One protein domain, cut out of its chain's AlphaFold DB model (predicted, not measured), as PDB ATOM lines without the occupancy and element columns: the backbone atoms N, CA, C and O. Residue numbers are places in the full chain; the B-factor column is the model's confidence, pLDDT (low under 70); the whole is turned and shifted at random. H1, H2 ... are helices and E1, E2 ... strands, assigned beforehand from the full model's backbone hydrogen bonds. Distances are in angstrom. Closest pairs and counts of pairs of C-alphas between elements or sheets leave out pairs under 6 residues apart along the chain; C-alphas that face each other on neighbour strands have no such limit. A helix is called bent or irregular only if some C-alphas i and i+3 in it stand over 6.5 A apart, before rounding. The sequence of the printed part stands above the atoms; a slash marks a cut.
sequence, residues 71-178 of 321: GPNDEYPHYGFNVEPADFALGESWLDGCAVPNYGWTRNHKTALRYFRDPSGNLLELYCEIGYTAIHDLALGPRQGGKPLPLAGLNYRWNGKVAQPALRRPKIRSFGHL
ATOM      1  N   GLY A  71      19.293  40.725  18.642       94.00
ATOM      2  CA  GLY A  71      18.200  41.553  19.152       94.00
ATOM      3  C   GLY A  71      17.215  40.765  20.037       94.00
ATOM      4  O   GLY A  71      17.019  39.563  19.826       94.00
ATOM      5  N   PRO A  72      16.556  41.400  21.028       94.56
ATOM      6  CA  PRO A  72      15.665  40.701  21.958       94.56
ATOM      7  C   PRO A  72      14.549  39.879  21.303       94.56
ATOM      8  O   PRO A  72      14.201  38.819  21.817       94.56
ATOM      9  N   ASN A  73      14.014  40.351  20.173       95.38
ATOM     10  CA  ASN A  73      12.968  39.674  19.396       95.38
ATOM     11  C   ASN A  73      13.514  38.931  18.168       95.38
ATOM     12  O   ASN A  73      12.729  38.366  17.408       95.38
ATOM     13  N   ASP A  74      14.828  38.950  17.965       95.31
ATOM     14  CA  ASP A  74      15.469  38.400  16.780       95.31
ATOM     15  C   ASP A  74      15.869  36.942  17.006       95.31
ATOM     16  O   ASP A  74      16.322  36.566  18.094       95.31
ATOM     17  N   GLU A  75      15.713  36.140  15.953       94.62
ATOM     18  CA  GLU A  75      16.171  34.747  15.892       94.62
ATOM     19  C   GLU A  75      17.570  34.642  15.263       94.62
ATOM     20  O   GLU A  75      18.247  33.628  15.425       94.62
ATOM     21  N   TYR A  76      18.019  35.686  14.558       96.31
ATOM     22  CA  TYR A  76      19.291  35.695  13.838       96.31
ATOM     23  C   TYR A  76      20.186  36.882  14.254       96.31
ATOM     24  O   TYR A  76      19.691  37.998  14.418       96.31
ATOM     25  N   PRO A  77      21.509  36.690  14.375       97.38
ATOM     26  CA  PRO A  77      22.203  35.415  14.258       97.38
ATOM     27  C   PRO A  77      21.960  34.510  15.473       97.38
ATOM     28  O   PRO A  77      21.668  35.001  16.568       97.38
ATOM     29  N   HIS A  78      22.109  33.199  15.281       97.38
ATOM     30  CA  HIS A  78      22.225  32.249  16.386       97.38
ATOM     31  C   HIS A  78      23.227  31.136  16.092       97.38
ATOM     32  O   HIS A  78      23.623  30.906  14.945       97.38
ATOM     33  N   TYR A  79      23.608  30.435  17.157       98.31
ATOM     34  CA  TYR A  79      24.704  29.472  17.158       98.31
ATOM     35  C   TYR A  79      24.249  28.151  17.780       98.31
ATOM     36  O   TYR A  79      23.947  28.090  18.974       98.31
ATOM     37  N   GLY A  80      24.166  27.110  16.954       98.25
ATOM     38  CA  GLY A  80      23.714  25.782  17.341       98.25
ATOM     39  C   GLY A  80      24.861  24.867  17.746       98.25
ATOM     40  O   GLY A  80      25.877  24.772  17.055       98.25
ATOM     41  N   PHE A  81      24.676  24.153  18.850       98.69
ATOM     42  CA  PHE A  81      25.602  23.154  19.368       98.69
ATOM     43  C   PHE A  81      24.935  21.788  19.404       98.69
ATOM     44  O   PHE A  81      23.882  21.615  20.020       98.69
ATOM     45  N   ASN A  82      25.572  20.800  18.786       98.56
ATOM     46  CA  ASN A  82      25.059  19.441  18.770       98.56
ATOM     47  C   ASN A  82      25.210  18.791  20.147       98.56
ATOM     48  O   ASN A  82      26.289  18.814  20.753       98.56
ATOM     49  N   VAL A  83      24.140  18.152  20.606       98.56
ATOM     50  CA  VAL A  83      24.106  17.356  21.836       98.56
ATOM     51  C   VAL A  83      23.425  16.014  21.585       98.56
ATOM     52  O   VAL A  83      22.544  15.884  20.736       98.56
ATOM     53  N   GLU A  84      23.825  15.003  22.352       98.00
ATOM     54  CA  GLU A  84      23.143  13.706  22.353       98.00
ATOM     55  C   GLU A  84      21.788  13.807  23.075       98.00
ATOM     56  O   GLU A  84      21.623  14.673  23.940       98.00
ATOM     57  N   PRO A  85      20.835  12.888  22.828       98.00
ATOM     58  CA  PRO A  85      19.525  12.901  23.488       98.00
ATOM     59  C   PRO A  85      19.576  12.969  25.019       98.00
ATOM     60  O   PRO A  85      18.799  13.694  25.641       98.00
ATOM     61  N   ALA A  86      20.507  12.232  25.634       96.69
ATOM     62  CA  ALA A  86      20.688  12.238  27.083       96.69
ATOM     63  C   ALA A  86      21.191  13.597  27.596       96.69
ATOM     64  O   ALA A  86      20.739  14.061  28.638       96.69
ATOM     65  N   ASP A  87      22.094  14.252  26.864       97.75
ATOM     66  CA  ASP A  87      22.618  15.572  27.224       97.75
ATOM     67  C   ASP A  87      21.590  16.682  26.949       97.75
ATOM     68  O   ASP A  87      21.482  17.622  27.733       97.75
ATOM     69  N   PHE A  88      20.760  16.545  25.910       98.19
ATOM     70  CA  PHE A  88      19.629  17.444  25.676       98.19
ATOM     71  C   PHE A  88      18.655  17.448  26.863       98.19
ATOM     72  O   PHE A  88      18.242  18.515  27.319       98.19
ATOM     73  N   ALA A  89      18.336  16.264  27.401       95.75
ATOM     74  CA  ALA A  89      17.477  16.124  28.576       95.75
ATOM     75  C   ALA A  89      18.063  16.823  29.818       95.75
ATOM     76  O   ALA A  89      17.333  17.459  30.574       95.75
ATOM     77  N   LEU A  90      19.385  16.746  30.010       96.50
ATOM     78  CA  LEU A  90      20.073  17.429  31.113       96.50
ATOM     79  C   LEU A  90      20.074  18.953  30.954       96.50
ATOM     80  O   LEU A  90      20.046  19.668  31.960       96.50
ATOM     81  N   GLY A  91      20.095  19.439  29.709       96.50
ATOM     82  CA  GLY A  91      20.223  20.856  29.369       96.50
ATOM     83  C   GLY A  91      19.207  21.762  30.058       96.50
ATOM     84  O   GLY A  91      19.584  22.838  30.506       96.50
ATOM     85  N   GLU A  92      17.961  21.311  30.216       95.88
ATOM     86  CA  GLU A  92      16.919  22.044  30.952       95.88
ATOM     87  C   GLU A  92      17.327  22.328  32.391       95.88
ATOM     88  O   GLU A  92      17.570  23.469  32.776       95.88
ATOM     89  N   SER A  93      17.482  21.248  33.160       96.19
ATOM     90  CA  SER A  93      17.806  21.324  34.576       96.19
ATOM     91  C   SER A  93      19.103  22.095  34.808       96.19
ATOM     92  O   SER A  93      19.200  22.863  35.763       96.19
ATOM     93  N   TRP A  94      20.089  21.928  33.916       98.12
ATOM     94  CA  TRP A  94      21.380  22.600  33.993       98.12
ATOM     95  C   TRP A  94      21.271  24.110  33.798       98.12
ATOM     96  O   TRP A  94      21.804  24.869  34.611       98.12
ATOM     97  N   LEU A  95      20.569  24.550  32.753       98.25
ATOM     98  CA  LEU A  95      20.368  25.970  32.477       98.25
ATOM     99  C   LEU A  95      19.516  26.626  33.573       98.25
ATOM    100  O   LEU A  95      19.890  27.691  34.067       98.25
ATOM    101  N   ASP A  96      18.471  25.954  34.061       97.56
ATOM    102  CA  ASP A  96      17.671  26.415  35.205       97.56
ATOM    103  C   ASP A  96      18.522  26.531  36.482       97.56
ATOM    104  O   ASP A  96      18.463  27.521  37.224       97.56
ATOM    105  N   GLY A  97      19.385  25.540  36.721       97.75
ATOM    106  CA  GLY A  97      20.358  25.536  37.810       97.75
ATOM    107  C   GLY A  97      21.301  26.741  37.756       97.75
ATOM    108  O   GLY A  97      21.577  27.336  38.802       97.75
ATOM    109  N   CYS A  98      21.710  27.144  36.552       98.19
ATOM    110  CA  CYS A  98      22.523  28.330  36.271       98.19
ATOM    111  C   CYS A  98      21.717  29.644  36.200       98.19
ATOM    112  O   CYS A  98      22.286  30.695  35.914       98.19
ATOM    113  N   ALA A  99      20.402  29.620  36.453       97.56
ATOM    114  CA  ALA A  99      19.512  30.771  36.273       97.56
ATOM    115  C   ALA A  99      19.588  31.391  34.859       97.56
ATOM    116  O   ALA A  99      19.566  32.613  34.703       97.56
ATOM    117  N   VAL A 100      19.674  30.534  33.839       98.56
ATOM    118  CA  VAL A 100      19.667  30.904  32.419       98.56
ATOM    119  C   VAL A 100      18.290  30.570  31.836       98.56
ATOM    120  O   VAL A 100      17.967  29.385  31.687       98.56
ATOM    121  N   PRO A 101      17.464  31.576  31.492       98.50
ATOM    122  CA  PRO A 101      16.196  31.338  30.818       98.50
ATOM    123  C   PRO A 101      16.409  30.573  29.519       98.50
ATOM    124  O   PRO A 101      17.272  30.907  28.704       98.50
ATOM    125  N   ASN A 102      15.614  29.531  29.337       98.56
ATOM    126  CA  ASN A 102      15.741  28.628  28.213       98.56
ATOM    127  C   ASN A 102      14.360  28.107  27.800       98.56
ATOM    128  O   ASN A 102      13.410  28.147  28.582       98.56
ATOM    129  N   TYR A 103      14.229  27.672  26.547       98.44
ATOM    130  CA  TYR A 103      12.949  27.239  25.996       98.44
ATOM    131  C   TYR A 103      13.115  26.037  25.070       98.44
ATOM    132  O   TYR A 103      13.800  26.119  24.048       98.44
ATOM    133  N   GLY A 104      12.482  24.922  25.442       97.88
ATOM    134  CA  GLY A 104      12.426  23.702  24.644       97.88
ATOM    135  C   GLY A 104      11.401  23.805  23.512       97.88
ATOM    136  O   GLY A 104      10.260  24.218  23.722       97.88
ATOM    137  N   TRP A 105      11.801  23.419  22.304       97.50
ATOM    138  CA  TRP A 105      11.004  23.582  21.094       97.50
ATOM    139  C   TRP A 105      11.301  22.483  20.066       97.50
ATOM    140  O   TRP A 105      12.380  21.891  20.044       97.50
ATOM    141  N   THR A 106      10.344  22.197  19.187       97.06
ATOM    142  CA  THR A 106      10.534  21.287  18.056       97.06
ATOM    143  C   THR A 106       9.837  21.802  16.806       97.06
ATOM    144  O   THR A 106       8.736  22.352  16.841       97.06
ATOM    145  N   ARG A 107      10.475  21.573  15.657       92.00
ATOM    146  CA  ARG A 107       9.935  21.944  14.344       92.00
ATOM    147  C   ARG A 107       9.117  20.834  13.679       92.00
ATOM    148  O   ARG A 107       8.457  21.099  12.680       92.00
ATOM    149  N   ASN A 108       9.228  19.592  14.153       93.25
ATOM    150  CA  ASN A 108       8.785  18.405  13.403       93.25
ATOM    151  C   ASN A 108       8.559  17.139  14.258       93.25
ATOM    152  O   ASN A 108       8.404  16.064  13.684       93.25
ATOM    153  N   HIS A 109       8.601  17.230  15.592       95.44
ATOM    154  CA  HIS A 109       8.583  16.076  16.504       95.44
ATOM    155  C   HIS A 109       9.668  15.016  16.231       95.44
ATOM    156  O   HIS A 109       9.509  13.843  16.564       95.44
ATOM    157  N   LYS A 110      10.790  15.423  15.636       95.50
ATOM    158  CA  LYS A 110      11.983  14.583  15.447       95.50
ATOM    159  C   LYS A 110      13.209  15.258  16.041       95.50
ATOM    160  O   LYS A 110      13.926  14.657  16.829       95.50
ATOM    161  N   THR A 111      13.383  16.525  15.688       96.75
ATOM    162  CA  THR A 111      14.490  17.375  16.102       96.75
ATOM    163  C   THR A 111      14.094  18.158  17.344       96.75
ATOM    164  O   THR A 111      13.119  18.919  17.313       96.75
ATOM    165  N   ALA A 112      14.844  17.963  18.423       98.19
ATOM    166  CA  ALA A 112      14.680  18.660  19.690       98.19
ATOM    167  C   ALA A 112      15.646  19.844  19.763       98.19
ATOM    168  O   ALA A 112      16.833  19.712  19.467       98.19
ATOM    169  N   LEU A 113      15.121  21.006  20.137       98.06
ATOM    170  CA  LEU A 113      15.832  22.279  20.124       98.06
ATOM    171  C   LEU A 113      15.632  22.950  21.479       98.06
ATOM    172  O   LEU A 113      14.530  22.922  22.026       98.06
ATOM    173  N   ARG A 114      16.681  23.545  22.040       98.44
ATOM    174  CA  ARG A 114      16.566  24.349  23.261       98.44
ATOM    175  C   ARG A 114      17.292  25.662  23.064       98.44
ATOM    176  O   ARG A 114      18.516  25.678  22.985       98.44
ATOM    177  N   TYR A 115      16.524  26.741  22.998       98.69
ATOM    178  CA  TYR A 115      17.048  28.090  22.818       98.69
ATOM    179  C   TYR A 115      17.299  28.752  24.163       98.69
ATOM    180  O   TYR A 115      16.495  28.625  25.085       98.69
ATOM    181  N   PHE A 116      18.401  29.479  24.256       98.75
ATOM    182  CA  PHE A 116      18.795  30.267  25.417       98.75
ATOM    183  C   PHE A 116      19.740  31.379  24.959       98.75
ATOM    184  O   PHE A 116      20.222  31.360  23.828       98.75
ATOM    185  N   ARG A 117      20.000  32.371  25.807       98.69
ATOM    186  CA  ARG A 117      20.951  33.441  25.483       98.69
ATOM    187  C   ARG A 117      22.168  33.370  26.388       98.69
ATOM    188  O   ARG A 117      22.061  32.990  27.559       98.69
ATOM    189  N   ASP A 118      23.319  33.770  25.862       98.62
ATOM    190  CA  ASP A 118      24.406  34.194  26.740       98.62
ATOM    191  C   ASP A 118      23.965  35.439  27.542       98.62
ATOM    192  O   ASP A 118      22.920  36.036  27.245       98.62
ATOM    193  N   PRO A 119      24.723  35.857  28.567       98.19
ATOM    194  CA  PRO A 119      24.325  36.990  29.378       98.19
ATOM    195  C   PRO A 119      24.138  38.241  28.526       98.19
ATOM    196  O   PRO A 119      23.154  38.944  28.732       98.19
ATOM    197  N   SER A 120      25.009  38.495  27.544       97.62
ATOM    198  CA  SER A 120      24.975  39.684  26.681       97.62
ATOM    199  C   SER A 120      23.757  39.739  25.756       97.62
ATOM    200  O   SER A 120      23.324  40.836  25.412       97.62
ATOM    201  N   GLY A 121      23.171  38.588  25.423       97.50
ATOM    202  CA  GLY A 121      21.991  38.452  24.578       97.50
ATOM    203  C   GLY A 121      22.227  37.655  23.292       97.50
ATOM    204  O   GLY A 121      21.287  37.510  22.514       97.50
ATOM    205  N   ASN A 122      23.427  37.123  23.049       98.31
ATOM    206  CA  ASN A 122      23.715  36.271  21.894       98.31
ATOM    207  C   ASN A 122      22.856  35.002  21.963       98.31
ATOM    208  O   ASN A 122      22.852  34.314  22.987       98.31
ATOM    209  N   LEU A 123      22.110  34.698  20.897       98.56
ATOM    210  CA  LEU A 123      21.198  33.553  20.873       98.56
ATOM    211  C   LEU A 123      21.956  32.252  20.588       98.56
ATOM    212  O   LEU A 123      22.664  32.128  19.588       98.56
ATOM    213  N   LEU A 124      21.780  31.273  21.468       98.69
ATOM    214  CA  LEU A 124      22.410  29.961  21.418       98.69
ATOM    215  C   LEU A 124      21.334  28.874  21.372       98.69
ATOM    216  O   LEU A 124      20.216  29.053  21.864       98.69
ATOM    217  N   GLU A 125      21.684  27.732  20.794       98.56
ATOM    218  CA  GLU A 125      20.789  26.588  20.669       98.56
ATOM    219  C   GLU A 125      21.517  25.293  21.049       98.56
ATOM    220  O   GLU A 125      22.615  25.021  20.564       98.56
ATOM    221  N   LEU A 126      20.892  24.465  21.891       98.69
ATOM    222  CA  LEU A 126      21.214  23.039  21.942       98.69
ATOM    223  C   LEU A 126      20.387  22.327  20.874       98.69
ATOM    224  O   LEU A 126      19.155  22.370  20.911       98.69
ATOM    225  N   TYR A 127      21.071  21.670  19.946       98.44
ATOM    226  CA  TYR A 127      20.490  20.982  18.805       98.44
ATOM    227  C   TYR A 127      20.639  19.469  18.983       98.44
ATOM    228  O   TYR A 127      21.749  18.937  19.044       98.44
ATOM    229  N   CYS A 128      19.517  18.763  19.070       98.31
ATOM    230  CA  CYS A 128      19.475  17.308  19.099       98.31
ATOM    231  C   CYS A 128      18.690  16.823  17.877       98.31
ATOM    232  O   CYS A 128      17.471  16.991  17.789       98.31
ATOM    233  N   GLU A 129      19.408  16.254  16.908       96.19
ATOM    234  CA  GLU A 129      18.863  15.938  15.585       96.19
ATOM    235  C   GLU A 129      17.682  14.962  15.645       96.19
ATOM    236  O   GLU A 129      16.644  15.203  15.020       96.19
ATOM    237  N   ILE A 130      17.858  13.877  16.404       96.69
ATOM    238  CA  ILE A 130      16.922  12.762  16.568       96.69
ATOM    239  C   ILE A 130      17.128  12.076  17.926       96.69
ATOM    240  O   ILE A 130      18.174  12.208  18.553       96.69
ATOM    241  N   GLY A 131      16.151  11.266  18.346       96.69
ATOM    242  CA  GLY A 131      16.312  10.313  19.453       96.69
ATOM    243  C   GLY A 131      15.968  10.849  20.844       96.69
ATOM    244  O   GLY A 131      16.011  10.086  21.807       96.69
ATOM    245  N   TYR A 132      15.585  12.123  20.973       97.75
ATOM    246  CA  TYR A 132      15.026  12.644  22.220       97.75
ATOM    247  C   TYR A 132      13.630  12.058  22.467       97.75
ATOM    248  O   TYR A 132      12.721  12.213  21.655       97.75
ATOM    249  N   THR A 133      13.454  11.355  23.584       96.50
ATOM    250  CA  THR A 133      12.249  10.553  23.848       96.50
ATOM    251  C   THR A 133      11.045  11.384  24.288       96.50
ATOM    252  O   THR A 133       9.916  11.019  23.977       96.50
ATOM    253  N   ALA A 134      11.270  12.524  24.944       96.88
ATOM    254  CA  ALA A 134      10.230  13.463  25.379       96.88
ATOM    255  C   ALA A 134       9.941  14.556  24.325       96.88
ATOM    256  O   ALA A 134       9.537  15.672  24.637       96.88
ATOM    257  N   ILE A 135      10.158  14.256  23.040       97.56
ATOM    258  CA  ILE A 135      10.008  15.219  21.937       97.56
ATOM    259  C   ILE A 135       8.597  15.818  21.818       97.56
ATOM    260  O   ILE A 135       8.439  16.936  21.328       97.56
ATOM    261  N   HIS A 136       7.571  15.090  22.259       96.62
ATOM    262  CA  HIS A 136       6.182  15.554  22.242       96.62
ATOM    263  C   HIS A 136       5.837  16.505  23.396       96.62
ATOM    264  O   HIS A 136       4.822  17.190  23.305       96.62
ATOM    265  N   ASP A 137       6.697  16.602  24.414       96.25
ATOM    266  CA  ASP A 137       6.542  17.562  25.511       96.25
ATOM    267  C   ASP A 137       7.084  18.950  25.125       96.25
ATOM    268  O   ASP A 137       6.764  19.956  25.762       96.25
ATOM    269  N   LEU A 138       7.894  19.031  24.061       97.44
ATOM    270  CA  LEU A 138       8.420  20.294  23.554       97.44
ATOM    271  C   LEU A 138       7.343  21.091  22.817       97.44
ATOM    272  O   LEU A 138       6.519  20.545  22.078       97.44
ATOM    273  N   ALA A 139       7.411  22.416  22.940       97.06
ATOM    274  CA  ALA A 139       6.539  23.304  22.189       97.06
ATOM    275  C   ALA A 139       6.745  23.120  20.678       97.06
ATOM    276  O   ALA A 139       7.868  23.141  20.176       97.06
ATOM    277  N   LEU A 140       5.647  22.957  19.945       96.75
ATOM    278  CA  LEU A 140       5.677  22.783  18.499       96.75
ATOM    279  C   LEU A 140       5.793  24.132  17.781       96.75
ATOM    280  O   LEU A 140       5.244  25.144  18.227       96.75
ATOM    281  N   GLY A 141       6.478  24.143  16.643       93.19
ATOM    282  CA  GLY A 141       6.635  25.329  15.814       93.19
ATOM    283  C   GLY A 141       5.409  25.749  15.001       93.19
ATOM    284  O   GLY A 141       4.564  24.911  14.677       93.19
ATOM    285  N   PRO A 142       5.331  27.029  14.572       90.81
ATOM    286  CA  PRO A 142       4.169  27.579  13.866       90.81
ATOM    287  C   PRO A 142       3.804  26.825  12.589       90.81
ATOM    288  O   PRO A 142       2.628  26.636  12.294       90.81
ATOM    289  N   ARG A 143       4.805  26.345  11.839       85.06
ATOM    290  CA  ARG A 143       4.574  25.607  10.584       85.06
ATOM    291  C   ARG A 143       3.839  24.287  10.768       85.06
ATOM    292  O   ARG A 143       3.255  23.793   9.815       85.06
ATOM    293  N   GLN A 144       3.892  23.725  11.967       88.00
ATOM    294  CA  GLN A 144       3.182  22.503  12.324       88.00
ATOM    295  C   GLN A 144       1.954  22.810  13.202       88.00
ATOM    296  O   GLN A 144       1.432  21.922  13.863       88.00
ATOM    297  N   GLY A 145       1.493  24.070  13.236       91.44
ATOM    298  CA  GLY A 145       0.316  24.493  14.005       91.44
ATOM    299  C   GLY A 145       0.589  24.881  15.462       91.44
ATOM    300  O   GLY A 145      -0.356  25.076  16.223       91.44
ATOM    301  N   GLY A 146       1.855  24.991  15.870       94.38
ATOM    302  CA  GLY A 146       2.232  25.425  17.214       94.38
ATOM    303  C   GLY A 146       2.476  26.935  17.348       94.38
ATOM    304  O   GLY A 146       1.890  27.745  16.631       94.38
ATOM    305  N   LYS A 147       3.335  27.335  18.293       93.19
ATOM    306  CA  LYS A 147       3.587  28.745  18.652       93.19
ATOM    307  C   LYS A 147       5.007  29.186  18.268       93.19
ATOM    308  O   LYS A 147       5.915  28.352  18.234       93.19
ATOM    309  N   PRO A 148       5.217  30.482  17.969       92.00
ATOM    310  CA  PRO A 148       6.556  31.017  17.747       92.00
ATOM    311  C   PRO A 148       7.390  30.961  19.033       92.00
ATOM    312  O   PRO A 148       6.843  30.911  20.138       92.00
ATOM    313  N   LEU A 149       8.714  30.997  18.878       93.56
ATOM    314  CA  LEU A 149       9.644  31.072  20.002       93.56
ATOM    315  C   LEU A 149       9.409  32.363  20.810       93.56
ATOM    316  O   LEU A 149       9.329  33.444  20.220       93.56
ATOM    317  N   PRO A 150       9.342  32.301  22.153       95.75
ATOM    318  CA  PRO A 150       9.197  33.482  23.003       95.75
ATOM    319  C   PRO A 150      10.547  34.202  23.199       95.75
ATOM    320  O   PRO A 150      11.029  34.350  24.321       95.75
ATOM    321  N   LEU A 151      11.168  34.655  22.103       96.50
ATOM    322  CA  LEU A 151      12.554  35.151  22.052       96.50
ATOM    323  C   LEU A 151      12.858  36.272  23.058       96.50
ATOM    324  O   LEU A 151      13.919  36.259  23.687       96.50
ATOM    325  N   ALA A 152      11.917  37.203  23.250       96.19
ATOM    326  CA  ALA A 152      12.062  38.303  24.203       96.19
ATOM    327  C   ALA A 152      12.244  37.805  25.641       96.19
ATOM    328  O   ALA A 152      13.073  38.341  26.376       96.19
ATOM    329  N   GLY A 153      11.514  36.750  26.017       97.38
ATOM    330  CA  GLY A 153      11.547  36.158  27.355       97.38
ATOM    331  C   GLY A 153      12.857  35.444  27.690       97.38
ATOM    332  O   GLY A 153      13.078  35.110  28.848       97.38
ATOM    333  N   LEU A 154      13.735  35.236  26.702       98.06
ATOM    334  CA  LEU A 154      15.065  34.663  26.907       98.06
ATOM    335  C   LEU A 154      16.123  35.708  27.291       98.06
ATOM    336  O   LEU A 154      17.264  35.344  27.549       98.06
ATOM    337  N   ASN A 155      15.786  37.002  27.299       97.44
ATOM    338  CA  ASN A 155      16.708  38.060  27.720       97.44
ATOM    339  C   ASN A 155      16.710  38.193  29.245       97.44
ATOM    340  O   ASN A 155      15.661  38.140  29.884       97.44
ATOM    341  N   TYR A 156      17.887  38.409  29.828       97.44
ATOM    342  CA  TYR A 156      18.054  38.436  31.276       97.44
ATOM    343  C   TYR A 156      19.275  39.250  31.706       97.44
ATOM    344  O   TYR A 156      20.167  39.577  30.918       97.44
ATOM    345  N   ARG A 157      19.306  39.586  32.996       96.56
ATOM    346  CA  ARG A 157      20.516  40.004  33.703       96.56
ATOM    347  C   ARG A 157      20.983  38.813  34.515       96.56
ATOM    348  O   ARG A 157      20.247  38.344  35.383       96.56
ATOM    349  N   TRP A 158      22.161  38.297  34.193       97.12
ATOM    350  CA  TRP A 158      22.686  37.147  34.901       97.12
ATOM    351  C   TRP A 158      23.270  37.595  36.238       97.12
ATOM    352  O   TRP A 158      23.835  38.676  36.362       97.12
ATOM    353  N   ASN A 159      23.105  36.768  37.263       93.94
ATOM    354  CA  ASN A 159      23.663  37.006  38.593       93.94
ATOM    355  C   ASN A 159      24.953  36.201  38.830       93.94
ATOM    356  O   ASN A 159      25.371  36.048  39.975       93.94
ATOM    357  N   GLY A 160      25.538  35.631  37.768       94.38
ATOM    358  CA  GLY A 160      26.727  34.781  37.841       94.38
ATOM    359  C   GLY A 160      26.490  33.409  38.480       94.38
ATOM    360  O   GLY A 160      27.452  32.723  38.822       94.38
ATOM    361  N   LYS A 161      25.232  32.994  38.685       95.19
ATOM    362  CA  LYS A 161      24.925  31.696  39.294       95.19
ATOM    363  C   LYS A 161      25.359  30.562  38.369       95.19
ATOM    364  O   LYS A 161      24.832  30.405  37.274       95.19
ATOM    365  N   VAL A 162      26.242  29.708  38.868       94.00
ATOM    366  CA  VAL A 162      26.594  28.432  38.239       94.00
ATOM    367  C   VAL A 162      25.934  27.307  39.032       94.00
ATOM    368  O   VAL A 162      25.882  27.350  40.265       94.00
ATOM    369  N   ALA A 163      25.375  26.322  38.327       90.88
ATOM    370  CA  ALA A 163      24.718  25.183  38.950       90.88
ATOM    371  C   ALA A 163      25.664  24.405  39.884       90.88
ATOM    372  O   ALA A 163      26.882  24.375  39.703       90.88
ATOM    373  N   GLN A 164      25.087  23.757  40.898       87.31
ATOM    374  CA  GLN A 164      25.854  22.991  41.880       87.31
ATOM    375  C   GLN A 164      26.501  21.742  41.254       87.31
ATOM    376  O   GLN A 164      25.901  21.145  40.359       87.31
ATOM    377  N   PRO A 165      27.641  21.256  41.788       76.69
ATOM    378  CA  PRO A 165      28.348  20.087  41.249       76.69
ATOM    379  C   PRO A 165      27.532  18.787  41.189       76.69
ATOM    380  O   PRO A 165      27.856  17.899  40.406       76.69
ATOM    381  N   ALA A 166      26.489  18.652  42.016       85.06
ATOM    382  CA  ALA A 166      25.601  17.488  42.003       85.06
ATOM    383  C   ALA A 166      24.738  17.411  40.731       85.06
ATOM    384  O   ALA A 166      24.273  16.331  40.362       85.06
ATOM    385  N   LEU A 167      24.515  18.544  40.064       89.19
ATOM    386  CA  LEU A 167      23.804  18.588  38.802       89.19
ATOM    387  C   LEU A 167      24.771  18.247  37.667       89.19
ATOM    388  O   LEU A 167      25.845  18.834  37.545       89.19
ATOM    389  N   ARG A 168      24.396  17.293  36.816       93.12
ATOM    390  CA  ARG A 168      25.251  16.890  35.701       93.12
ATOM    391  C   ARG A 168      25.146  17.903  34.559       93.12
ATOM    392  O   ARG A 168      24.070  18.096  34.001       93.12
ATOM    393  N   ARG A 169      26.283  18.494  34.178       94.12
ATOM    394  CA  ARG A 169      26.406  19.381  33.011       94.12
ATOM    395  C   ARG A 169      26.180  18.601  31.702       94.12
ATOM    396  O   ARG A 169      26.762  17.519  31.564       94.12
ATOM    397  N   PRO A 170      25.383  19.122  30.749       95.75
ATOM    398  CA  PRO A 170      25.233  18.523  29.427       95.75
ATOM    399  C   PRO A 170      26.551  18.605  28.651       95.75
ATOM    400  O   PRO A 170      27.249  19.620  28.687       95.75
ATOM    401  N   LYS A 171      26.897  17.540  27.929       96.75
ATOM    402  CA  LYS A 171      28.071  17.528  27.055       96.75
ATOM    403  C   LYS A 171      27.724  18.047  25.658       96.75
ATOM    404  O   LYS A 171      26.979  17.408  24.919       96.75
ATOM    405  N   ILE A 172      28.356  19.150  25.261       98.12
ATOM    406  CA  ILE A 172      28.372  19.615  23.868       98.12
ATOM    407  C   ILE A 172      29.318  18.724  23.052       98.12
ATOM    408  O   ILE A 172      30.453  18.465  23.462       98.12
ATOM    409  N   ARG A 173      28.838  18.210  21.915       97.62
ATOM    410  CA  ARG A 173      29.569  17.255  21.064       97.62
ATOM    411  C   ARG A 173      30.377  17.951  19.984       97.62
ATOM    412  O   ARG A 173      31.535  17.594  19.785       97.62
ATOM    413  N   SER A 174      29.755  18.916  19.323       98.06
ATOM    414  CA  SER A 174      30.348  19.728  18.266       98.06
ATOM    415  C   SER A 174      29.535  20.997  18.055       98.06
ATOM    416  O   SER A 174      28.393  21.116  18.511       98.06
ATOM    417  N   PHE A 175      30.118  21.937  17.333       98.19
ATOM    418  CA  PHE A 175      29.377  22.993  16.677       98.19
ATOM    419  C   PHE A 175      28.489  22.408  15.569       98.19
ATOM    420  O   PHE A 175      28.927  21.568  14.785       98.19
ATOM    421  N   GLY A 176      27.222  22.818  15.531       97.31
ATOM    422  CA  GLY A 176      26.255  22.367  14.532       97.31
ATOM    423  C   GLY A 176      26.162  23.332  13.360       97.31
ATOM    424  O   GLY A 176      26.492  22.985  12.226       97.31
ATOM    425  N   HIS A 177      25.736  24.559  13.646       97.94
ATOM    426  CA  HIS A 177      25.489  25.579  12.632       97.94
ATOM    427  C   HIS A 177      25.612  26.985  13.200       97.94
ATOM    428  O   HIS A 177      25.361  27.233  14.380       97.94
ATOM    429  N   LEU A 178      25.930  27.928  12.320       97.50
ATOM    430  CA  LEU A 178      25.607  29.335  12.527       97.50
ATOM    431  C   LEU A 178      24.483  29.709  11.579       97.50
ATOM    432  O   LEU A 178      24.403  29.204  10.461       97.50
TER     433      LEU A 178
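What this domain is: This is residues 71 to 178 of the 321 residues of the protein "VOC family protein" of Deltaproteobacteria bacterium (UniProt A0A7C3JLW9). A strongly twisted sheet of five strands has one helix, H1, packed along one face, in two layers, a helix layer on a sheet layer. Two long loops, residues 129 to 150 and 155 to 171, run round the outside with the small helix H2 between them, and the first pairs briefly with the edge strand E2. The printed part has 108 residues, with two named helices and five named strands in the order E1 H1 E2 E3 E4 H2 E5; the sheet is mixed, in the order E2 E3 E4 E1 E5. The class is mixed, helices and strands, with under half of the residues in named elements. The whole is compact and rounded, with a radius of gyration of the C-alphas of 13.3 A and spans of 37 by 30 by 24 A.

Where its parts are: E1, residues 78 to 83, begins at C-alpha 78 (22.225, 32.249, 16.386) and is 16.0 A long. H1, residues 85 to 97, measures 19.1 A from C-alpha 85 (19.525, 12.901, 23.488); it is neither bent nor irregular, but only just: C-alphas 89 and 92 are 6.4 A apart. E2 is residues 102 to 106, E3 residues 112 to 117, 17.1 A, and E4 residues 123 to 128, 16.4 A. H2 is residues 151 to 154, and E5, residues 172 to 178, 15.2 A, ends at C-alpha 178 (25.607, 29.335, 12.527).

How they stand to each other: E2, E3 and E4 form a meander, each strand the antiparallel neighbour of the one before, in two hairpins; N 103 and O 115 are 2.9 A apart, and N 124 and O 116 are 2.8 A apart. E4 and E1 are parallel at 28 degrees, with N 81 and O 125 at 2.8 A. E1 and the edge strand E5 are antiparallel at 150 degrees, with N 80 and O 177 at 2.8 A. H1 is on the sheet at a height of 8.0 A, over E3 and E4, and runs along the strands, at 7 degrees to E4 on the local plane; its closest C-alphas to E4 are those of Pro 85 and Cys 128, 6.2 A. E1, H1 and E2 make a split strand-helix-strand unit, two strands of one sheet joined through a helix, with E3 and E4 between them in the sheet, and its crossover is right-handed. H2 only grazes the sheet; the C-alphas of Phe 116 and Leu 154 are 6.0 A apart. Residues 105 to 106 of E2 pair with residues 139 to 140, parallel. H1 has 7 of 9 O i to N i+4 pairs within hydrogen-bond range, and H2 is too short for such a pair.

The domain as a whole: The C-alphas farthest apart, those of Gly 145 and Pro 165, are 39.3 A apart. The links E4 to H2 and H2 to E5 are long, and the printed part has no cut. Mean pLDDT of the printed part is 96.1, and no printed residue is under 70.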